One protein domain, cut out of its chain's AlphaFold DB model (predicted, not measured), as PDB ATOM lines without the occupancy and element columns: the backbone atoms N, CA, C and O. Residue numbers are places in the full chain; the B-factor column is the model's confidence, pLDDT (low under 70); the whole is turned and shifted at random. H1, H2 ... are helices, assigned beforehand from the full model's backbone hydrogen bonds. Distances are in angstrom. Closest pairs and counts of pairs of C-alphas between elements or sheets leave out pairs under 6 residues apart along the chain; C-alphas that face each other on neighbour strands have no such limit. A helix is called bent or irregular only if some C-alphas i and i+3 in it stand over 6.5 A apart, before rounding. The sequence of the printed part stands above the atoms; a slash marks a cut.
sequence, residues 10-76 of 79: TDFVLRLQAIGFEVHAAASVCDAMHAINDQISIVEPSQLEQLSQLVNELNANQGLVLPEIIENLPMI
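What this domain is: This is residues 10 to 76 of the 79 residues of an uncharacterized protein of Gammaproteobacteria bacterium (UniProt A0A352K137). The longest helix, H3, runs along one side, and H1 and H2 run roughly along it in the opposite direction, the three centres making a triangle. The fourth helix, H4, lies slanted near the end where H1 and H2 begin and H3 ends. The printed part has 67 residues, with four named helices in the order H1, H2, H3, H4 and no named strand; the class is all helix. It is compact, with a radius of gyration of the C-alphas of 11.0 A, and rounded, spanning 32 by 23 by 19 A.

Where its parts are: H3, residues 45 to 60, is 22.5 A long and begins at C-alpha 45 (-6.011, -7.868, -49.999). H1 is residues 10 to 19, 14.4 A, from C-alpha 10 (-18.330, -24.134, -36.403). H2 is residues 29 to 39, 15.4 A. H4 is residues 67 to 75, 13.9 A, ending at C-alpha 75 (-1.256, -17.678, -34.010); it is only just irregular, with C-alphas 71 and 74 6.9 A apart.

How they stand to each other: H3 touches H1 with residues 47 to 51 alone, at a shallow tilt of 29 degrees, opposite ways; their closest C-alphas, Ile 19 and Gln 47, are 5.8 A apart. H3 and H4 form a helical hairpin and only just touch, with 3 pairs of C-alphas within 8 A; the closest are Asn 59 and Ile 70, 7.0 A, at a steep tilt of 42 degrees. H4 touches H2 at a shallow tilt of 25 degrees, the same way, closest at the C-alphas of Val 29 and Ile 69, 6.2 A. H1 and H2 are close but not clearly touching, closest at the C-alphas of Val 13 and Ala 32, 7.0 A. H2 and H3 are apart. The helix packing is mostly aligned, only just, with 2 of 3 touching pairs at a shallow tilt. Every O i to N i+4 pair is within hydrogen-bond range in H1, H2 and H3; in H4 3 of 5 are.

The domain as a whole: The C-alphas of Ile 42 and Gly 63, the two farthest apart, are 32.2 A from each other. The printed part has no cut. The link from H2 to H3 is tight, and those from H1 to H2 and from H3 to H4 are short. No printed residue is under 70 in pLDDT.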
ATOM      1  N   THR A  10     -17.644 -23.928 -35.125       88.69
ATOM      2  CA  THR A  10     -18.330 -24.134 -36.403       88.69
ATOM      3  C   THR A  10     -18.679 -22.793 -37.034       88.69
ATOM      4  O   THR A  10     -18.399 -22.589 -38.216       88.69
ATOM      5  N   ASP A  11     -19.237 -21.861 -36.256       90.19
ATOM      6  CA  ASP A  11     -19.530 -20.502 -36.724       90.19
ATOM      7  C   ASP A  11     -18.250 -19.798 -37.192       90.19
ATOM      8  O   ASP A  11     -18.217 -19.210 -38.275       90.19
ATOM      9  N   PHE A  12     -17.157 -19.940 -36.439       91.12
ATOM     10  CA  PHE A  12     -15.858 -19.397 -36.824       91.12
ATOM     11  C   PHE A  12     -15.369 -19.945 -38.172       91.12
ATOM     12  O   PHE A  12     -15.041 -19.164 -39.069       91.12
ATOM     13  N   VAL A  13     -15.377 -21.269 -38.364       92.69
ATOM     14  CA  VAL A  13     -14.955 -21.898 -39.629       92.69
ATOM     15  C   VAL A  13     -15.851 -21.477 -40.796       92.69
ATOM     16  O   VAL A  13     -15.344 -21.182 -41.880       92.69
ATOM     17  N   LEU A  14     -17.166 -21.387 -40.592       91.75
ATOM     18  CA  LEU A  14     -18.097 -20.933 -41.628       91.75
ATOM     19  C   LEU A  14     -17.824 -19.485 -42.048       91.75
ATOM     20  O   LEU A  14     -17.851 -19.177 -43.241       91.75
ATOM     21  N   ARG A  15     -17.517 -18.595 -41.098       92.56
ATOM     22  CA  ARG A  15     -17.138 -17.207 -41.407       92.56
ATOM     23  C   ARG A  15     -15.831 -17.138 -42.194       92.56
ATOM     24  O   ARG A  15     -15.749 -16.370 -43.148       92.56
ATOM     25  N   LEU A  16     -14.838 -17.966 -41.860       92.75
ATOM     26  CA  LEU A  16     -13.590 -18.059 -42.631       92.75
ATOM     27  C   LEU A  16     -13.836 -18.525 -44.072       92.75
ATOM     28  O   LEU A  16     -13.323 -17.922 -45.014       92.75
ATOM     29  N   GLN A  17     -14.670 -19.550 -44.257       92.81
ATOM     30  CA  GLN A  17     -15.072 -20.021 -45.585       92.81
ATOM     31  C   GLN A  17     -15.833 -18.945 -46.371       92.81
ATOM     32  O   GLN A  17     -15.631 -18.812 -47.575       92.81
ATOM     33  N   ALA A  18     -16.670 -18.148 -45.701       92.88
ATOM     34  CA  ALA A  18     -17.398 -17.044 -46.328       92.88
ATOM     35  C   ALA A  18     -16.471 -15.916 -46.816       92.88
ATOM     36  O   ALA A  18     -16.763 -15.293 -47.835       92.88
ATOM     37  N   ILE A  19     -15.349 -15.681 -46.127       92.94
ATOM     38  CA  ILE A  19     -14.279 -14.769 -46.573       92.94
ATOM     39  C   ILE A  19     -13.505 -15.367 -47.767       92.94
ATOM     40  O   ILE A  19     -12.925 -14.646 -48.582       92.94
ATOM     41  N   GLY A  20     -13.529 -16.694 -47.906       91.69
ATOM     42  CA  GLY A  20     -12.908 -17.434 -49.003       91.69
ATOM     43  C   GLY A  20     -11.642 -18.193 -48.611       91.69
ATOM     44  O   GLY A  20     -10.873 -18.549 -49.497       91.69
ATOM     45  N   PHE A  21     -11.420 -18.447 -47.315       91.88
ATOM     46  CA  PHE A  21     -10.375 -19.368 -46.868       91.88
ATOM     47  C   PHE A  21     -10.822 -20.820 -47.050       91.88
ATOM     48  O   PHE A  21     -11.918 -21.213 -46.638       91.88
ATOM     49  N   GLU A  22      -9.944 -21.648 -47.608       91.50
ATOM     50  CA  GLU A  22     -10.176 -23.083 -47.734       91.50
ATOM     51  C   GLU A  22      -9.874 -23.775 -46.398       91.50
ATOM     52  O   GLU A  22      -8.750 -24.197 -46.131       91.50
ATOM     53  N   VAL A  23     -10.883 -23.860 -45.528       90.81
ATOM     54  CA  VAL A  23     -10.811 -24.546 -44.226       90.81
ATOM     55  C   VAL A  23     -11.802 -25.705 -44.210       90.81
ATOM     56  O   VAL A  23     -12.926 -25.571 -44.692       90.81
ATOM     57  N   HIS A  24     -11.431 -26.861 -43.656       87.12
ATOM     58  CA  HIS A  24     -12.359 -27.988 -43.552       87.12
ATOM     59  C   HIS A  24     -13.459 -27.685 -42.520       87.12
ATOM     60  O   HIS A  24     -13.163 -27.300 -41.399       87.12
ATOM     61  N   ALA A  25     -14.728 -27.964 -42.836       76.94
ATOM     62  CA  ALA A  25     -15.870 -27.719 -41.934       76.94
ATOM     63  C   ALA A  25     -15.850 -28.497 -40.595       76.94
ATOM     64  O   ALA A  25     -16.700 -28.278 -39.745       76.94
ATOM     65  N   ALA A  26     -14.912 -29.433 -40.428       79.75
ATOM     66  CA  ALA A  26     -14.708 -30.222 -39.212       79.75
ATOM     67  C   ALA A  26     -13.285 -30.013 -38.657       79.75
ATOM     68  O   ALA A  26     -12.806 -30.818 -37.862       79.75
ATOM     69  N   ALA A  27     -12.591 -28.979 -39.143       83.62
ATOM     70  CA  ALA A  27     -11.288 -28.575 -38.648       83.62
ATOM     71  C   ALA A  27     -11.429 -28.064 -37.216       83.62
ATOM     72  O   ALA A  27     -12.366 -27.328 -36.905       83.62
ATOM     73  N   SER A  28     -10.466 -28.420 -36.370       89.50
ATOM     74  CA  SER A  28     -10.310 -27.736 -35.091       89.50
ATOM     75  C   SER A  28      -9.924 -26.271 -35.323       89.50
ATOM     76  O   SER A  28      -9.418 -25.912 -36.391       89.50
ATOM     77  N   VAL A  29     -10.085 -25.417 -34.309       89.94
ATOM     78  CA  VAL A  29      -9.614 -24.020 -34.369       89.94
ATOM     79  C   VAL A  29      -8.129 -23.952 -34.744       89.94
ATOM     80  O   VAL A  29      -7.737 -23.132 -35.568       89.94
ATOM     81  N   CYS A  30      -7.305 -24.843 -34.190       90.56
ATOM     82  CA  CYS A  30      -5.875 -24.908 -34.486       90.56
ATOM     83  C   CYS A  30      -5.607 -25.265 -35.959       90.56
ATOM     84  O   CYS A  30      -4.768 -24.640 -36.608       90.56
ATOM     85  N   ASP A  31      -6.341 -26.232 -36.514       90.75
ATOM     86  CA  ASP A  31      -6.228 -26.593 -37.933       90.75
ATOM     87  C   ASP A  31      -6.693 -25.441 -38.838       90.75
ATOM     88  O   ASP A  31      -6.081 -25.179 -39.873       90.75
ATOM     89  N   ALA A  32      -7.735 -24.710 -38.427       91.56
ATOM     90  CA  ALA A  32      -8.194 -23.514 -39.125       91.56
ATOM     91  C   ALA A  32      -7.122 -22.411 -39.135       91.56
ATOM     92  O   ALA A  32      -6.890 -21.811 -40.183       91.56
ATOM     93  N   MET A  33      -6.414 -22.184 -38.022       93.12
ATOM     94  CA  MET A  33      -5.299 -21.223 -37.978       93.12
ATOM     95  C   MET A  33      -4.147 -21.629 -38.896       93.12
ATOM     96  O   MET A  33      -3.595 -20.776 -39.589       93.12
ATOM     97  N   HIS A  34      -3.795 -22.918 -38.947       92.12
ATOM     98  CA  HIS A  34      -2.784 -23.406 -39.888       92.12
ATOM     99  C   HIS A  34      -3.214 -23.178 -41.339       92.12
ATOM    100  O   HIS A  34      -2.445 -22.626 -42.120       92.12
ATOM    101  N   ALA A  35      -4.461 -23.512 -41.678       91.75
ATOM    102  CA  ALA A  35      -4.997 -23.296 -43.018       91.75
ATOM    103  C   ALA A  35      -5.010 -21.809 -43.411       91.75
ATOM    104  O   ALA A  35      -4.690 -21.482 -44.555       91.75
ATOM    105  N   ILE A  36      -5.339 -20.907 -42.476       92.75
ATOM    106  CA  ILE A  36      -5.228 -19.459 -42.691       92.75
ATOM    107  C   ILE A  36      -3.775 -19.089 -42.973       92.75
ATOM    108  O   ILE A  36      -3.517 -18.433 -43.973       92.75
ATOM    109  N   ASN A  37      -2.830 -19.514 -42.132       92.94
ATOM    110  CA  ASN A  37      -1.414 -19.161 -42.266       92.94
ATOM    111  C   ASN A  37      -0.799 -19.645 -43.584       92.94
ATOM    112  O   ASN A  37      -0.008 -18.924 -44.188       92.94
ATOM    113  N   ASP A  38      -1.208 -20.816 -44.071       91.94
ATOM    114  CA  ASP A  38      -0.767 -21.334 -45.370       91.94
ATOM    115  C   ASP A  38      -1.285 -20.478 -46.543       91.94
ATOM    116  O   ASP A  38      -0.626 -20.358 -47.578       91.94
ATOM    117  N   GLN A  39      -2.457 -19.857 -46.384       91.81
ATOM    118  CA  GLN A  39      -3.138 -19.093 -47.433       91.81
ATOM    119  C   GLN A  39      -2.911 -17.578 -47.330       91.81
ATOM    120  O   GLN A  39      -2.996 -16.876 -48.334       91.81
ATOM    121  N   ILE A  40      -2.579 -17.045 -46.152       89.56
ATOM    122  CA  ILE A  40      -2.568 -15.599 -45.875       89.56
ATOM    123  C   ILE A  40      -1.588 -14.813 -46.761       89.56
ATOM    124  O   ILE A  40      -1.782 -13.626 -47.006       89.56
ATOM    125  N   SER A  41      -0.558 -15.482 -47.288       86.62
ATOM    126  CA  SER A  41       0.419 -14.893 -48.216       86.62
ATOM    127  C   SER A  41      -0.044 -14.853 -49.681       86.62
ATOM    128  O   SER A  41       0.593 -14.187 -50.496       86.62
ATOM    129  N   ILE A  42      -1.104 -15.586 -50.039       88.12
ATOM    130  CA  ILE A  42      -1.602 -15.731 -51.420       88.12
ATOM    131  C   ILE A  42      -3.040 -15.228 -51.620       88.12
ATOM    132  O   ILE A  42      -3.475 -15.114 -52.766       88.12
ATOM    133  N   VAL A  43      -3.769 -14.932 -50.542       90.00
ATOM    134  CA  VAL A  43      -5.130 -14.368 -50.593       90.00
ATOM    135  C   VAL A  43      -5.146 -12.927 -51.102       90.00
ATOM    136  O   VAL A  43      -4.154 -12.197 -51.033       90.00
ATOM    137  N   GLU A  44      -6.301 -12.496 -51.606       91.50
ATOM    138  CA  GLU A  44      -6.481 -11.119 -52.054       91.50
ATOM    139  C   GLU A  44      -6.467 -10.134 -50.866       91.50
ATOM    140  O   GLU A  44      -6.933 -10.471 -49.771       91.50
ATOM    141  N   PRO A  45      -6.016  -8.878 -51.061       89.25
ATOM    142  CA  PRO A  45      -6.011  -7.868 -49.999       89.25
ATOM    143  C   PRO A  45      -7.380  -7.662 -49.336       89.25
ATOM    144  O   PRO A  45      -7.456  -7.461 -48.127       89.25
ATOM    145  N   SER A  46      -8.465  -7.773 -50.106       91.62
ATOM    146  CA  SER A  46      -9.843  -7.675 -49.611       91.62
ATOM    147  C   SER A  46     -10.200  -8.789 -48.620       91.62
ATOM    148  O   SER A  46     -10.900  -8.539 -47.641       91.62
ATOM    149  N   GLN A  47      -9.707 -10.009 -48.840       92.31
ATOM    150  CA  GLN A  47      -9.913 -11.141 -47.933       92.31
ATOM    151  C   GLN A  47      -9.117 -10.953 -46.641       92.31
ATOM    152  O   GLN A  47      -9.623 -11.228 -45.555       92.31
ATOM    153  N   LEU A  48      -7.894 -10.420 -46.745       91.94
ATOM    154  CA  LEU A  48      -7.072 -10.085 -45.583       91.94
ATOM    155  C   LEU A  48      -7.725  -8.991 -44.720       91.94
ATOM    156  O   LEU A  48      -7.746  -9.103 -43.494       91.94
ATOM    157  N   GLU A  49      -8.304  -7.961 -45.344       93.38
ATOM    158  CA  GLU A  49      -9.070  -6.926 -44.639       93.38
ATOM    159  C   GLU A  49     -10.291  -7.513 -43.919       93.38
ATOM    160  O   GLU A  49     -10.524  -7.198 -42.751       93.38
ATOM    161  N   GLN A  50     -11.045  -8.401 -44.575       94.19
ATOM    162  CA  GLN A  50     -12.187  -9.083 -43.957       94.19
ATOM    163  C   GLN A  50     -11.764  -9.991 -42.796       94.19
ATOM    164  O   GLN A  50     -12.416  -9.987 -41.752       94.19
ATOM    165  N   LEU A  51     -10.649 -10.718 -42.931       93.56
ATOM    166  CA  LEU A  51     -10.082 -11.509 -41.839       93.56
ATOM    167  C   LEU A  51      -9.703 -10.610 -40.658       93.56
ATOM    168  O   LEU A  51     -10.047 -10.912 -39.518       93.56
ATOM    169  N   SER A  52      -9.042  -9.480 -40.915       93.69
ATOM    170  CA  SER A  52      -8.692  -8.512 -39.871       93.69
ATOM    171  C   SER A  52      -9.932  -7.965 -39.156       93.69
ATOM    172  O   SER A  52      -9.951  -7.858 -37.928       93.69
ATOM    173  N   GLN A  53     -11.003  -7.669 -39.898       94.25
ATOM    174  CA  GLN A  53     -12.279  -7.240 -39.320       94.25
ATOM    175  C   GLN A  53     -12.907  -8.329 -38.446       94.25
ATOM    176  O   GLN A  53     -13.296  -8.029 -37.317       94.25
ATOM    177  N   LEU A  54     -12.935  -9.579 -38.916       92.69
ATOM    178  CA  LEU A  54     -13.433 -10.714 -38.140       92.69
ATOM    179  C   LEU A  54     -12.644 -10.874 -36.832       92.69
ATOM    180  O   LEU A  54     -13.235 -10.957 -35.761       92.69
ATOM    181  N   VAL A  55     -11.312 -10.851 -36.888       92.75
ATOM    182  CA  VAL A  55     -10.452 -10.978 -35.698       92.75
ATOM    183  C   VAL A  55     -10.682  -9.833 -34.704       92.75
ATOM    184  O   VAL A  55     -10.699 -10.059 -33.492       92.75
ATOM    185  N   ASN A  56     -10.897  -8.610 -35.191       93.00
ATOM    186  CA  ASN A  56     -11.236  -7.467 -34.342       93.00
ATOM    187  C   ASN A  56     -12.626  -7.610 -33.706       93.00
ATOM    188  O   ASN A  56     -12.783  -7.308 -32.523       93.00
ATOM    189  N   GLU A  57     -13.620  -8.097 -34.452       91.81
ATOM    190  CA  GLU A  57     -14.964  -8.373 -33.933       91.81
ATOM    191  C   GLU A  57     -14.925  -9.423 -32.819       91.81
ATOM    192  O   GLU A  57     -15.496  -9.206 -31.748       91.81
ATOM    193  N   LEU A  58     -14.202 -10.526 -33.032       91.12
ATOM    194  CA  LEU A  58     -14.058 -11.596 -32.042       91.12
ATOM    195  C   LEU A  58     -13.360 -11.091 -30.772       91.12
ATOM    196  O   LEU A  58     -13.810 -11.369 -29.662       91.12
ATOM    197  N   ASN A  59     -12.312 -10.274 -30.917       90.06
ATOM    198  CA  ASN A  59     -11.623  -9.662 -29.780       90.06
ATOM    199  C   ASN A  59     -12.468  -8.618 -29.036       90.06
ATOM    200  O   ASN A  59     -12.361  -8.497 -27.817       90.06
ATOM    201  N   ALA A  60     -13.320  -7.867 -29.730       90.75
ATOM    202  CA  ALA A  60     -14.233  -6.925 -29.085       90.75
ATOM    203  C   ALA A  60     -15.350  -7.642 -28.305       90.75
ATOM    204  O   ALA A  60     -15.871  -7.102 -27.329       90.75
ATOM    205  N   ASN A  61     -15.693  -8.866 -28.715       89.75
ATOM    206  CA  ASN A  61     -16.798  -9.651 -28.171       89.75
ATOM    207  C   ASN A  61     -16.336 -10.920 -27.441       89.75
ATOM    208  O   ASN A  61     -17.073 -11.897 -27.404       89.75
ATOM    209  N   GLN A  62     -15.159 -10.912 -26.802       86.94
ATOM    210  CA  GLN A  62     -14.594 -12.088 -26.110       86.94
ATOM    211  C   GLN A  62     -15.560 -12.782 -25.130       86.94
ATOM    212  O   GLN A  62     -15.472 -13.988 -24.939       86.94
ATOM    213  N   GLY A  63     -16.512 -12.057 -24.528       88.50
ATOM    214  CA  GLY A  63     -17.539 -12.641 -23.650       88.50
ATOM    215  C   GLY A  63     -18.596 -13.506 -24.357       88.50
ATOM    216  O   GLY A  63     -19.437 -14.093 -23.682       88.50
ATOM    217  N   LEU A  64     -18.576 -13.554 -25.690       89.44
ATOM    218  CA  LEU A  64     -19.510 -14.273 -26.561       89.44
ATOM    219  C   LEU A  64     -18.789 -15.218 -27.530       89.44
ATOM    220  O   LEU A  64     -19.425 -15.773 -28.417       89.44
ATOM    221  N   VAL A  65     -17.477 -15.392 -27.388       91.12
ATOM    222  CA  VAL A  65     -16.659 -16.243 -28.254       91.12
ATOM    223  C   VAL A  65     -16.058 -17.350 -27.399       91.12
ATOM    224  O   VAL A  65     -15.665 -17.101 -26.258       91.12
ATOM    225  N   LEU A  66     -15.981 -18.568 -27.935       91.31
ATOM    226  CA  LEU A  66     -15.280 -19.649 -27.248       91.31
ATOM    227  C   LEU A  66     -13.823 -19.251 -26.936       91.31
ATOM    228  O   LEU A  66     -13.128 -18.747 -27.826       91.31
ATOM    229  N   PRO A  67     -13.342 -19.472 -25.696       90.12
ATOM    230  CA  PRO A  67     -11.976 -19.135 -25.308       90.12
ATOM    231  C   PRO A  67     -10.931 -19.741 -26.240       90.12
ATOM    232  O   PRO A  67      -9.969 -19.060 -26.577       90.12
ATOM    233  N   GLU A  68     -11.157 -20.965 -26.726       90.38
ATOM    234  CA  GLU A  68     -10.250 -21.649 -27.643       90.38
ATOM    235  C   GLU A  68     -10.002 -20.829 -28.914       90.38
ATOM    236  O   GLU A  68      -8.873 -20.754 -29.390       90.38
ATOM    237  N   ILE A  69     -11.020 -20.146 -29.447       90.75
ATOM    238  CA  ILE A  69     -10.859 -19.271 -30.615       90.75
ATOM    239  C   ILE A  69      -9.937 -18.112 -30.253       90.75
ATOM    240  O   ILE A  69      -8.925 -17.910 -30.921       90.75
ATOM    241  N   ILE A  70     -10.247 -17.397 -29.168       92.88
ATOM    242  CA  ILE A  70      -9.497 -16.216 -28.719       92.88
ATOM    243  C   ILE A  70      -8.037 -16.556 -28.403       92.88
ATOM    244  O   ILE A  70      -7.142 -15.803 -28.780       92.88
ATOM    245  N   GLU A  71      -7.786 -17.694 -27.756       91.94
ATOM    246  CA  GLU A  71      -6.443 -18.176 -27.421       91.94
ATOM    247  C   GLU A  71      -5.609 -18.511 -28.665       91.94
ATOM    248  O   GLU A  71      -4.386 -18.361 -28.639       91.94
ATOM    249  N   ASN A  72      -6.254 -18.912 -29.764       91.12
ATOM    250  CA  ASN A  72      -5.585 -19.266 -31.015       91.12
ATOM    251  C   ASN A  72      -5.492 -18.093 -32.015       91.12
ATOM    252  O   ASN A  72      -4.638 -18.139 -32.898       91.12
ATOM    253  N   LEU A  73      -6.281 -17.014 -31.876       89.88
ATOM    254  CA  LEU A  73      -6.194 -15.824 -32.750       89.88
ATOM    255  C   LEU A  73      -4.766 -15.246 -32.892       89.88
ATOM    256  O   LEU A  73      -4.393 -14.877 -34.008       89.88
ATOM    257  N   PRO A  74      -3.931 -15.170 -31.831       90.06
ATOM    258  CA  PRO A  74      -2.556 -14.678 -31.944       90.06
ATOM    259  C   PRO A  74      -1.628 -15.563 -32.788       90.06
ATOM    260  O   PRO A  74      -0.515 -15.138 -33.091       90.06
ATOM    261  N   MET A  75      -2.041 -16.785 -33.150       91.62
ATOM    262  CA  MET A  75      -1.256 -17.678 -34.010       91.62
ATOM    263  C   MET A  75      -1.296 -17.271 -35.486       91.62
ATOM    264  O   MET A  75      -0.506 -17.796 -36.274       91.62
ATOM    265  N   ILE A  76      -2.194 -16.359 -35.873       89.25
ATOM    266  CA  ILE A  76      -2.284 -15.862 -37.248       89.25
ATOM    267  C   ILE A  76      -1.018 -15.062 -37.591       89.25
ATOM    268  O   ILE A  76      -0.682 -14.072 -36.934       89.25
TER     269      ILE A  76